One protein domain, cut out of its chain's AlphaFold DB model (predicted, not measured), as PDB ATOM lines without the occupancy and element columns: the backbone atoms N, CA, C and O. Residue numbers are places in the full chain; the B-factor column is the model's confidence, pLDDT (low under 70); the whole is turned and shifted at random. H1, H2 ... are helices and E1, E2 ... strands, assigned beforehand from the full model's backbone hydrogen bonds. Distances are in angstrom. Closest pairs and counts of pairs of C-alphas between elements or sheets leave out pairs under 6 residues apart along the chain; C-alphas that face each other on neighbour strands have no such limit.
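What this domain is: This is residues 86 to 179 of the 666 residues of the protein "DM7 family protein GE17493" of Drosophila lebanonensis (UniProt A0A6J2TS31). This domain has little regular structure: a small twisted sheet of four strands amid long loops, with one short helix, H1, set off from the sheet. The printed part has 94 residues, of which 26 are in named elements, in the order E1, H1, E2, E3, E4; the class is mixed. The antiparallel sheet runs E1, E4, E3, E2. The whole is compact, radius of gyration of the C-alphas 13.3 A, spanning 36 by 28 by 22 A.

Where its parts are: E1, residues 86 to 89, begins at C-alpha 86 (17.417, 0.613, 40.935). H1 is residues 99 to 104 and E2 residues 129 to 131. E3, residues 141 to 147, measures 16.6 A; E4, residues 173 to 178, measures 15.8 A and ends at C-alpha 178 (19.352, -6.147, 43.544).

How they stand to each other: Edge strand E1 pairs with E4 (N 88 and O 174, 2.9 A). E2, E3 and E4 form a meander, each strand the antiparallel neighbour of the one before: N 130 and O 146 are 2.9 A apart, N 177 and O 143 2.8 A, within hydrogen-bond range. In H1 every O i to N i+4 pair is within range; H1 is not on the sheet.

The domain as a whole: The links H1 to E2 and E3 to E4 are long. The printed part has no cut, and no printed residue is under 70 in pLDDT.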
ATOM      1  N   VAL A  86      18.044  -0.532  40.257       95.19
ATOM      2  CA  VAL A  86      17.417   0.613  40.935       95.19
ATOM      3  C   VAL A  86      18.343   1.823  40.907       95.19
ATOM      4  O   VAL A  86      19.563   1.695  41.028       95.19
ATOM      5  N   MET A  87      17.753   3.010  40.774       96.00
ATOM      6  CA  MET A  87      18.462   4.284  40.677       96.00
ATOM      7  C   MET A  87      17.955   5.269  41.729       96.00
ATOM      8  O   MET A  87      16.751   5.442  41.892       96.00
ATOM      9  N   VAL A  88      18.873   5.914  42.456       96.38
ATOM     10  CA  VAL A  88      18.538   6.833  43.557       96.38
ATOM     11  C   VAL A  88      19.432   8.073  43.523       96.38
ATOM     12  O   VAL A  88      20.659   7.959  43.549       96.38
ATOM     13  N   THR A  89      18.825   9.261  43.508       96.81
ATOM     14  CA  THR A  89      19.535  10.537  43.691       96.81
ATOM     15  C   THR A  89      20.014  10.651  45.138       96.81
ATOM     16  O   THR A  89      19.217  10.620  46.075       96.81
ATOM     17  N   LEU A  90      21.325  10.776  45.337       96.69
ATOM     18  CA  LEU A  90      21.954  10.877  46.650       96.69
ATOM     19  C   LEU A  90      22.105  12.347  47.065       96.69
ATOM     20  O   LEU A  90      22.767  13.136  46.393       96.69
ATOM     21  N   VAL A  91      21.548  12.702  48.223       93.81
ATOM     22  CA  VAL A  91      21.675  14.034  48.837       93.81
ATOM     23  C   VAL A  91      23.089  14.194  49.432       93.81
ATOM     24  O   VAL A  91      23.399  13.504  50.409       93.81
ATOM     25  N   PRO A  92      23.970  15.082  48.912       89.19
ATOM     26  CA  PRO A  92      25.383  15.105  49.316       89.19
ATOM     27  C   PRO A  92      25.649  15.351  50.815       89.19
ATOM     28  O   PRO A  92      26.541  14.696  51.348       89.19
ATOM     29  N   PRO A  93      24.884  16.205  51.534       90.00
ATOM     30  CA  PRO A  93      25.009  16.336  52.991       90.00
ATOM     31  C   PRO A  93      24.732  15.056  53.797       90.00
ATOM     32  O   PRO A  93      25.203  14.944  54.923       90.00
ATOM     33  N   MET A  94      23.969  14.103  53.248       92.31
ATOM     34  CA  MET A  94      23.667  12.820  53.900       92.31
ATOM     35  C   MET A  94      24.662  11.722  53.505       92.31
ATOM     36  O   MET A  94      25.014  10.880  54.328       92.31
ATOM     37  N   TYR A  95      25.124  11.743  52.252       95.94
ATOM     38  CA  TYR A  95      25.991  10.724  51.660       95.94
ATOM     39  C   TYR A  95      27.343  11.330  51.274       95.94
ATOM     40  O   TYR A  95      27.702  11.422  50.102       95.94
ATOM     41  N   VAL A  96      28.083  11.771  52.292       95.56
ATOM     42  CA  VAL A  96      29.444  12.307  52.153       95.56
ATOM     43  C   VAL A  96      30.417  11.187  51.749       95.56
ATOM     44  O   VAL A  96      30.205  10.014  52.061       95.56
ATOM     45  N   HIS A  97      31.496  11.551  51.057       95.69
ATOM     46  CA  HIS A  97      32.594  10.644  50.723       95.69
ATOM     47  C   HIS A  97      33.280  10.096  51.987       95.69
ATOM     48  O   HIS A  97      33.814  10.853  52.795       95.69
ATOM     49  N   ASP A  98      33.303   8.771  52.128       95.25
ATOM     50  CA  ASP A  98      34.040   8.049  53.164       95.25
ATOM     51  C   ASP A  98      35.473   7.788  52.665       95.25
ATOM     52  O   ASP A  98      35.779   6.749  52.075       95.25
ATOM     53  N   GLU A  99      36.361   8.771  52.851       93.44
ATOM     54  CA  GLU A  99      37.771   8.659  52.445       93.44
ATOM     55  C   GLU A  99      38.471   7.483  53.154       93.44
ATOM     56  O   GLU A  99      39.303   6.789  52.567       93.44
ATOM     57  N   ALA A 100      38.098   7.203  54.407       92.75
ATOM     58  CA  ALA A 100      38.650   6.091  55.170       92.75
ATOM     59  C   ALA A 100      38.235   4.731  54.586       92.75
ATOM     60  O   ALA A 100      39.025   3.789  54.620       92.75
ATOM     61  N   ALA A 101      37.023   4.597  54.043       91.19
ATOM     62  CA  ALA A 101      36.648   3.434  53.245       91.19
ATOM     63  C   ALA A 101      37.388   3.412  51.900       91.19
ATOM     64  O   ALA A 101      37.972   2.393  51.551       91.19
ATOM     65  N   ALA A 102      37.466   4.533  51.179       91.75
ATOM     66  CA  ALA A 102      38.141   4.584  49.878       91.75
ATOM     67  C   ALA A 102      39.632   4.214  49.931       91.75
ATOM     68  O   ALA A 102      40.138   3.628  48.979       91.75
ATOM     69  N   ARG A 103      40.315   4.504  51.047       92.19
ATOM     70  CA  ARG A 103      41.696   4.065  51.317       92.19
ATOM     71  C   ARG A 103      41.810   2.602  51.765       92.19
ATOM     72  O   ARG A 103      42.839   1.991  51.510       92.19
ATOM     73  N   ARG A 104      40.803   2.042  52.450       91.44
ATOM     74  CA  ARG A 104      40.819   0.646  52.943       91.44
ATOM     75  C   ARG A 104      40.378  -0.371  51.895       91.44
ATOM     76  O   ARG A 104      40.845  -1.499  51.918       91.44
ATOM     77  N   LEU A 105      39.476   0.022  51.000       88.38
ATOM     78  CA  LEU A 105      38.843  -0.866  50.024       88.38
ATOM     79  C   LEU A 105      39.376  -0.614  48.598       88.38
ATOM     80  O   LEU A 105      38.656  -0.765  47.608       88.38
ATOM     81  N   VAL A 106      40.646  -0.194  48.490       90.38
ATOM     82  CA  VAL A 106      41.339   0.008  47.206       90.38
ATOM     83  C   VAL A 106      41.395  -1.310  46.437       90.38
ATOM     84  O   VAL A 106      40.912  -1.369  45.308       90.38
ATOM     85  N   ASP A 107      41.898  -2.357  47.083       92.00
ATOM     86  CA  ASP A 107      42.206  -3.651  46.464       92.00
ATOM     87  C   ASP A 107      41.044  -4.661  46.540       92.00
ATOM     88  O   ASP A 107      41.180  -5.812  46.128       92.00
ATOM     89  N   GLN A 108      39.886  -4.247  47.066       93.38
ATOM     90  CA  GLN A 108      38.701  -5.101  47.133       93.38
ATOM     91  C   GLN A 108      38.018  -5.272  45.766       93.38
ATOM     92  O   GLN A 108      37.981  -4.322  44.973       93.38
ATOM     93  N   PRO A 109      37.399  -6.441  45.503       93.06
ATOM     94  CA  PRO A 109      36.586  -6.648  44.313       93.06
ATOM     95  C   PRO A 109      35.370  -5.713  44.325       93.06
ATOM     96  O   PRO A 109      34.634  -5.618  45.307       93.06
ATOM     97  N   ARG A 110      35.149  -5.025  43.205       95.31
ATOM     98  CA  ARG A 110      34.037  -4.087  43.009       95.31
ATOM     99  C   ARG A 110      33.098  -4.691  41.969       95.31
ATOM    100  O   ARG A 110      33.368  -4.521  40.779       95.31
ATOM    101  N   PRO A 111      32.062  -5.451  42.375       95.62
ATOM    102  CA  PRO A 111      31.162  -6.096  41.429       95.62
ATOM    103  C   PRO A 111      30.479  -5.048  40.547       95.62
ATOM    104  O   PRO A 111      29.746  -4.176  41.023       95.62
ATOM    105  N   SER A 112      30.755  -5.138  39.249       96.06
ATOM    106  CA  SER A 112      30.110  -4.358  38.203       96.06
ATOM    107  C   SER A 112      29.039  -5.191  37.503       96.06
ATOM    108  O   SER A 112      29.039  -6.419  37.557       96.06
ATOM    109  N   PHE A 113      28.102  -4.503  36.862       96.25
ATOM    110  CA  PHE A 113      27.007  -5.102  36.110       96.25
ATOM    111  C   PHE A 113      26.714  -4.236  34.885       96.25
ATOM    112  O   PHE A 113      27.024  -3.040  34.872       96.25
ATOM    113  N   GLU A 114      26.127  -4.836  33.852       96.12
ATOM    114  CA  GLU A 114      25.681  -4.092  32.681       96.12
ATOM    115  C   GLU A 114      24.405  -3.310  33.010       96.12
ATOM    116  O   GLU A 114      23.448  -3.847  33.566       96.12
ATOM    117  N   ILE A 115      24.400  -2.016  32.693       95.50
ATOM    118  CA  ILE A 115      23.270  -1.125  32.962       95.50
ATOM    119  C   ILE A 115      22.374  -1.111  31.720       95.50
ATOM    120  O   ILE A 115      22.855  -0.698  30.661       95.50
ATOM    121  N   PRO A 116      21.088  -1.502  31.825       94.12
ATOM    122  CA  PRO A 116      20.162  -1.495  30.698       94.12
ATOM    123  C   PRO A 116      20.159  -0.157  29.948       94.12
ATOM    124  O   PRO A 116      19.895   0.897  30.529       94.12
ATOM    125  N   GLY A 117      20.421  -0.203  28.638       91.25
ATOM    126  CA  GLY A 117      20.666   0.984  27.808       91.25
ATOM    127  C   GLY A 117      19.509   1.989  27.711       91.25
ATOM    128  O   GLY A 117      19.719   3.100  27.239       91.25
ATOM    129  N   GLY A 118      18.305   1.631  28.173       91.81
ATOM    130  CA  GLY A 118      17.160   2.542  28.283       91.81
ATOM    131  C   GLY A 118      17.148   3.428  29.537       91.81
ATOM    132  O   GLY A 118      16.408   4.408  29.568       91.81
ATOM    133  N   LEU A 119      17.956   3.127  30.565       91.56
ATOM    134  CA  LEU A 119      17.966   3.870  31.838       91.56
ATOM    135  C   LEU A 119      18.673   5.234  31.758       91.56
ATOM    136  O   LEU A 119      18.450   6.106  32.599       91.56
ATOM    137  N   PHE A 120      19.527   5.427  30.753       95.44
ATOM    138  CA  PHE A 120      20.275   6.662  30.532       95.44
ATOM    139  C   PHE A 120      20.216   7.069  29.054       95.44
ATOM    140  O   PHE A 120      20.224   6.197  28.187       95.44
ATOM    141  N   PRO A 121      20.211   8.376  28.722       92.94
ATOM    142  CA  PRO A 121      20.233   8.813  27.330       92.94
ATOM    143  C   PRO A 121      21.471   8.298  26.568       92.94
ATOM    144  O   PRO A 121      22.555   8.218  27.159       92.94
ATOM    145  N   PRO A 122      21.370   8.029  25.252       91.06
ATOM    146  CA  PRO A 122      22.521   7.657  24.435       91.06
ATOM    147  C   PRO A 122      23.684   8.644  24.600       91.06
ATOM    148  O   PRO A 122      23.491   9.863  24.582       91.06
ATOM    149  N   ASN A 123      24.907   8.116  24.708       93.75
ATOM    150  CA  ASN A 123      26.137   8.847  25.053       93.75
ATOM    151  C   ASN A 123      26.246   9.316  26.523       93.75
ATOM    152  O   ASN A 123      27.124  10.123  26.842       93.75
ATOM    153  N   ALA A 124      25.419   8.805  27.443       95.31
ATOM    154  CA  ALA A 124      25.695   8.917  28.874       95.31
ATOM    155  C   ALA A 124      27.079   8.319  29.213       95.31
ATOM    156  O   ALA A 124      27.404   7.218  28.763       95.31
ATOM    157  N   PRO A 125      27.928   9.011  30.000       96.06
ATOM    158  CA  PRO A 125      29.289   8.567  30.283       96.06
ATOM    159  C   PRO A 125      29.317   7.485  31.378       96.06
ATOM    160  O   PRO A 125      29.848   7.711  32.463       96.06
ATOM    161  N   LEU A 126      28.749   6.304  31.100       96.12
ATOM    162  CA  LEU A 126      28.639   5.182  32.052       96.12
ATOM    163  C   LEU A 126      30.007   4.730  32.605       96.12
ATOM    164  O   LEU A 126      30.108   4.311  33.753       96.12
ATOM    165  N   HIS A 127      31.087   4.930  31.843       95.25
ATOM    166  CA  HIS A 127      32.475   4.713  32.279       95.25
ATOM    167  C   HIS A 127      32.923   5.592  33.470       95.25
ATOM    168  O   HIS A 127      34.018   5.395  33.988       95.25
ATOM    169  N   LYS A 128      32.128   6.588  33.892       96.06
ATOM    170  CA  LYS A 128      32.380   7.408  35.093       96.06
ATOM    171  C   LYS A 128      31.753   6.847  36.372       96.06
ATOM    172  O   LYS A 128      31.878   7.475  37.423       96.06
ATOM    173  N   ILE A 129      31.049   5.720  36.299       96.75
ATOM    174  CA  ILE A 129      30.488   5.068  37.483       96.75
ATOM    175  C   ILE A 129      31.636   4.511  38.315       96.75
ATOM    176  O   ILE A 129      32.394   3.647  37.874       96.75
ATOM    177  N   THR A 130      31.741   4.987  39.550       96.50
ATOM    178  CA  THR A 130      32.597   4.360  40.553       96.50
ATOM    179  C   THR A 130      31.833   3.171  41.121       96.50
ATOM    180  O   THR A 130      30.996   3.348  42.005       96.50
ATOM    181  N   PHE A 131      32.078   1.971  40.588       97.06
ATOM    182  CA  PHE A 131      31.586   0.731  41.196       97.06
ATOM    183  C   PHE A 131      32.168   0.557  42.604       97.06
ATOM    184  O   PHE A 131      33.297   0.973  42.881       97.06
ATOM    185  N   MET A 132      31.373  -0.021  43.497       97.00
ATOM    186  CA  MET A 132      31.619  -0.050  44.937       97.00
ATOM    187  C   MET A 132      31.786  -1.491  45.440       97.00
ATOM    188  O   MET A 132      31.121  -2.388  44.921       97.00
ATOM    189  N   PRO A 133      32.626  -1.730  46.464       96.81
ATOM    190  CA  PRO A 133      32.620  -2.988  47.207       96.81
ATOM    191  C   PRO A 133      31.263  -3.222  47.880       96.81
ATOM    192  O   PRO A 133      30.577  -2.265  48.257       96.81
ATOM    193  N   ILE A 134      30.898  -4.491  48.076       96.25
ATOM    194  CA  ILE A 134      29.611  -4.905  48.666       96.25
ATOM    195  C   ILE A 134      29.448  -4.311  50.075       96.25
ATOM    196  O   ILE A 134      28.364  -3.897  50.479       96.25
ATOM    197  N   GLU A 135      30.558  -4.157  50.791       96.12
ATOM    198  CA  GLU A 135      30.672  -3.571  52.120       96.12
ATOM    199  C   GLU A 135      30.311  -2.080  52.193       96.12
ATOM    200  O   GLU A 135      30.212  -1.550  53.299       96.12
ATOM    201  N   LEU A 136      30.087  -1.399  51.067       96.81
ATOM    202  CA  LEU A 136      29.547  -0.035  51.023       96.81
ATOM    203  C   LEU A 136      28.165   0.057  50.364       96.81
ATOM    204  O   LEU A 136      27.602   1.153  50.339       96.81
ATOM    205  N   LEU A 137      27.617  -1.044  49.842       97.44
ATOM    206  CA  LEU A 137      26.296  -1.076  49.211       97.44
ATOM    207  C   LEU A 137      25.153  -1.050  50.249       97.44
ATOM    208  O   LEU A 137      25.365  -1.360  51.426       97.44
ATOM    209  N   PRO A 138      23.921  -0.698  49.833       96.81
ATOM    210  CA  PRO A 138      22.733  -0.892  50.656       96.81
ATOM    211  C   PRO A 138      22.372  -2.381  50.765       96.81
ATOM    212  O   PRO A 138      22.618  -3.168  49.849       96.81
ATOM    213  N   THR A 139      21.724  -2.772  51.862       94.69
ATOM    214  CA  THR A 139      21.288  -4.160  52.086       94.69
ATOM    215  C   THR A 139      20.366  -4.653  50.964       94.69
ATOM    216  O   THR A 139      19.375  -4.003  50.633       94.69
ATOM    217  N   GLY A 140      20.671  -5.825  50.395       94.06
ATOM    218  CA  GLY A 140      19.905  -6.439  49.300       94.06
ATOM    219  C   GLY A 140      20.426  -6.138  47.887       94.06
ATOM    220  O   GLY A 140      19.882  -6.675  46.921       94.06
ATOM    221  N   PHE A 141      21.482  -5.332  47.753       96.25
ATOM    222  CA  PHE A 141      22.204  -5.117  46.496       96.25
ATOM    223  C   PHE A 141      23.465  -5.985  46.446       96.25
ATOM    224  O   PHE A 141      24.186  -6.078  47.437       96.25
ATOM    225  N   HIS A 142      23.724  -6.622  45.301       95.88
ATOM    226  CA  HIS A 142      24.909  -7.474  45.107       95.88
ATOM    227  C   HIS A 142      25.999  -6.788  44.269       95.88
ATOM    228  O   HIS A 142      27.177  -7.106  44.398       95.88
ATOM    229  N   ALA A 143      25.602  -5.830  43.430       97.38
ATOM    230  CA  ALA A 143      26.478  -4.986  42.634       97.38
ATOM    231  C   ALA A 143      25.941  -3.550  42.651       97.38
ATOM    232  O   ALA A 143      24.738  -3.322  42.807       97.38
ATOM    233  N   GLY A 144      26.817  -2.560  42.507       97.50
ATOM    234  CA  GLY A 144      26.401  -1.163  42.593       97.50
ATOM    235  C   GLY A 144      27.531  -0.177  42.371       97.50
ATOM    236  O   GLY A 144      28.700  -0.482  42.591       97.50
ATOM    237  N   GLY A 145      27.172   1.024  41.937       97.69
ATOM    238  CA  GLY A 145      28.119   2.101  41.716       97.69
ATOM    239  C   GLY A 145      27.483   3.477  41.811       97.69
ATOM    240  O   GLY A 145      26.261   3.627  41.804       97.69
ATOM    241  N   VAL A 146      28.333   4.495  41.919       97.69
ATOM    242  CA  VAL A 146      27.911   5.886  42.077       97.69
ATOM    243  C   VAL A 146      28.529   6.772  41.002       97.69
ATOM    244  O   VAL A 146      29.734   6.730  40.745       97.69
ATOM    245  N   PHE A 147      27.701   7.626  40.405       97.62
ATOM    246  CA  PHE A 147      28.161   8.810  39.686       97.62
ATOM    247  C   PHE A 147      28.510   9.906  40.695       97.62
ATOM    248  O   PHE A 147      27.644  10.332  41.457       97.62
ATOM    249  N   SER A 148      29.754  10.391  40.689       96.56
ATOM    250  CA  SER A 148      30.185  11.526  41.521       96.56
ATOM    251  C   SER A 148      29.362  12.800  41.235       96.56
ATOM    252  O   SER A 148      28.844  12.947  40.123       96.56
ATOM    253  N   PRO A 149      29.286  13.767  42.174       96.56
ATOM    254  CA  PRO A 149      28.663  15.067  41.914       96.56
ATOM    255  C   PRO A 149      29.219  15.717  40.635       96.56
ATOM    256  O   PRO A 149      30.433  15.804  40.452       96.56
ATOM    257  N   GLY A 150      28.344  16.147  39.724       96.12
ATOM    258  CA  GLY A 150      28.737  16.731  38.435       96.12
ATOM    259  C   GLY A 150      29.245  15.749  37.363       96.12
ATOM    260  O   GLY A 150      29.536  16.189  36.250       96.12
ATOM    261  N   ALA A 151      29.353  14.439  37.631       96.19
ATOM    262  CA  ALA A 151      29.884  13.472  36.659       96.19
ATOM    263  C   ALA A 151      28.994  13.322  35.407       96.19
ATOM    264  O   ALA A 151      29.516  13.191  34.288       96.19
ATOM    265  N   LEU A 152      27.671  13.386  35.607       96.56
ATOM    266  CA  LEU A 152      26.636  13.421  34.573       96.56
ATOM    267  C   LEU A 152      26.243  14.871  34.240       96.56
ATOM    268  O   LEU A 152      25.717  15.569  35.109       96.56
ATOM    269  N   PRO A 153      26.412  15.339  32.989       96.00
ATOM    270  CA  PRO A 153      25.802  16.582  32.525       96.00
ATOM    271  C   PRO A 153      24.277  16.550  32.687       96.00
ATOM    272  O   PRO A 153      23.661  15.522  32.432       96.00
ATOM    273  N   ARG A 154      23.650  17.690  33.007       94.94
ATOM    274  CA  ARG A 154      22.186  17.809  33.217       94.94
ATOM    275  C   ARG A 154      21.338  17.192  32.096       94.94
ATOM    276  O   ARG A 154      20.357  16.524  32.377       94.94
ATOM    277  N   LYS A 155      21.756  17.357  30.834       94.62
ATOM    278  CA  LYS A 155      21.081  16.787  29.648       94.62
ATOM    279  C   LYS A 155      21.194  15.256  29.503       94.62
ATOM    280  O   LYS A 155      20.584  14.695  28.605       94.62
ATOM    281  N   LEU A 156      22.030  14.611  30.321       96.12
ATOM    282  CA  LEU A 156      22.247  13.159  30.395       96.12
ATOM    283  C   LEU A 156      21.833  12.604  31.773       96.12
ATOM    284  O   LEU A 156      22.139  11.458  32.092       96.12
ATOM    285  N   TYR A 157      21.178  13.426  32.602       95.94
ATOM    286  CA  TYR A 157      20.602  12.994  33.870       95.94
ATOM    287  C   TYR A 157      19.265  12.280  33.598       95.94
ATOM    288  O   TYR A 157      18.530  12.725  32.711       95.94
ATOM    289  N   PRO A 158      18.926  11.196  34.319       93.50
ATOM    290  CA  PRO A 158      17.658  10.494  34.138       93.50
ATOM    291  C   PRO A 158      16.443  11.409  34.334       93.50
ATOM    292  O   PRO A 158      16.417  12.265  35.226       93.50
ATOM    293  N   VAL A 159      15.425  11.224  33.493       88.56
ATOM    294  CA  VAL A 159      14.208  12.048  33.498       88.56
ATOM    295  C   VAL A 159      13.474  11.883  34.832       88.56
ATOM    296  O   VAL A 159      13.286  10.772  35.311       88.56
ATOM    297  N   GLY A 160      13.074  12.999  35.447       89.25
ATOM    298  CA  GLY A 160      12.379  13.016  36.740       89.25
ATOM    299  C   GLY A 160      13.279  12.892  37.978       89.25
ATOM    300  O   GLY A 160      12.840  13.258  39.062       89.25
ATOM    301  N   MET A 161      14.542  12.466  37.846       92.50
ATOM    302  CA  MET A 161      15.466  12.337  38.991       92.50
ATOM    303  C   MET A 161      16.169  13.648  39.397       92.50
ATOM    304  O   MET A 161      16.817  13.690  40.445       92.50
ATOM    305  N   LEU A 162      16.061  14.704  38.580       93.81
ATOM    306  CA  LEU A 162      16.624  16.036  38.827       93.81
ATOM    307  C   LEU A 162      15.499  17.061  39.007       93.81
ATOM    308  O   LEU A 162      14.666  17.221  38.112       93.81
ATOM    309  N   ALA A 163      15.499  17.803  40.115       87.75
ATOM    310  CA  ALA A 163      14.536  18.883  40.315       87.75
ATOM    311  C   ALA A 163      14.867  20.085  39.409       87.75
ATOM    312  O   ALA A 163      16.005  20.557  39.373       87.75
ATOM    313  N   GLN A 164      13.861  20.618  38.703       81.38
ATOM    314  CA  GLN A 164      14.044  21.676  37.693       81.38
ATOM    315  C   GLN A 164      14.738  22.942  38.240       81.38
ATOM    316  O   GLN A 164      15.447  23.624  37.500       81.38
ATOM    317  N   GLN A 165      14.556  23.244  39.531       84.38
ATOM    318  CA  GLN A 165      15.077  24.452  40.180       84.38
ATOM    319  C   GLN A 165      16.517  24.336  40.711       84.38
ATOM    320  O   GLN A 165      17.091  25.352  41.108       84.38
ATOM    321  N   GLU A 166      17.136  23.148  40.737       83.94
ATOM    322  CA  GLU A 166      18.516  23.028  41.226       83.94
ATOM    323  C   GLU A 166      19.469  23.874  40.370       83.94
ATOM    324  O   GLU A 166      19.564  23.672  39.159       83.94
ATOM    325  N   LYS A 167      20.253  24.769  40.983       90.69
ATOM    326  CA  LYS A 167      21.387  25.473  40.352       90.69
ATOM    327  C   LYS A 167      22.705  24.814  40.794       90.69
ATOM    328  O   LYS A 167      22.855  24.481  41.963       90.69
ATOM    329  N   GLY A 168      23.679  24.675  39.887       93.12
ATOM    330  CA  GLY A 168      25.016  24.128  40.194       93.12
ATOM    331  C   GLY A 168      25.292  22.724  39.619       93.12
ATOM    332  O   GLY A 168      24.635  22.335  38.641       93.12
ATOM    333  N   PRO A 169      26.283  21.980  40.157       95.25
ATOM    334  CA  PRO A 169      26.592  20.619  39.713       95.25
ATOM    335  C   PRO A 169      25.412  19.678  39.969       95.25
ATOM    336  O   PRO A 169      24.623  19.894  40.883       95.25
ATOM    337  N   THR A 170      25.292  18.631  39.159       96.81
ATOM    338  CA  THR A 170      24.272  17.590  39.336       96.81
ATOM    339  C   THR A 170      24.544  16.759  40.598       96.81
ATOM    340  O   THR A 170      25.710  16.430  40.855       96.81
ATOM    341  N   PRO A 171      23.513  16.398  41.384       96.94
ATOM    342  CA  PRO A 171      23.685  15.553  42.555       96.94
ATOM    343  C   PRO A 171      24.107  14.128  42.152       96.94
ATOM    344  O   PRO A 171      23.744  13.660  41.064       96.94
ATOM    345  N   PRO A 172      24.892  13.434  42.995       97.62
ATOM    346  CA  PRO A 172      25.353  12.081  42.720       97.62
ATOM    347  C   PRO A 172      24.181  11.098  42.585       97.62
ATOM    348  O   PRO A 172      23.170  11.234  43.269       97.62
ATOM    349  N   ILE A 173      24.322  10.090  41.723       97.56
ATOM    350  CA  ILE A 173      23.331   9.012  41.549       97.56
ATOM    351  C   ILE A 173      23.955   7.696  41.997       97.56
ATOM    352  O   ILE A 173      25.031   7.348  41.511       97.56
ATOM    353  N   PHE A 174      23.263   6.946  42.851       97.88
ATOM    354  CA  PHE A 174      23.494   5.515  43.036       97.88
ATOM    355  C   PHE A 174      22.741   4.719  41.966       97.88
ATOM    356  O   PHE A 174      21.547   4.943  41.764       97.88
ATOM    357  N   VAL A 175      23.428   3.782  41.312       97.50
ATOM    358  CA  VAL A 175      22.847   2.776  40.415       97.50
ATOM    359  C   VAL A 175      23.233   1.408  40.975       97.50
ATOM    360  O   VAL A 175      24.421   1.095  41.068       97.50
ATOM    361  N   GLY A 176      22.254   0.606  41.381       97.25
ATOM    362  CA  GLY A 176      22.484  -0.666  42.068       97.25
ATOM    363  C   GLY A 176      21.680  -1.813  41.477       97.25
ATOM    364  O   GLY A 176      20.516  -1.629  41.133       97.25
ATOM    365  N   HIS A 177      22.278  -3.001  41.428       96.31
ATOM    366  CA  HIS A 177      21.601  -4.235  41.049       96.31
ATOM    367  C   HIS A 177      21.194  -5.037  42.299       96.31
ATOM    368  O   HIS A 177      22.038  -5.398  43.131       96.31
ATOM    369  N   ARG A 178      19.896  -5.323  42.449       94.50
ATOM    370  CA  ARG A 178      19.352  -6.147  43.544       94.50
ATOM    371  C   ARG A 178      19.828  -7.598  43.431       94.50
ATOM    372  O   ARG A 178      20.223  -8.056  42.360       94.50
ATOM    373  N   CYS A 179      19.792  -8.345  44.529       88.88
ATOM    374  CA  CYS A 179      19.934  -9.799  44.492       88.88
ATOM    375  C   CYS A 179      18.560 -10.460  44.284       88.88
ATOM    376  O   CYS A 179      17.694 -10.350  45.153       88.88
TER     377      CYS A 179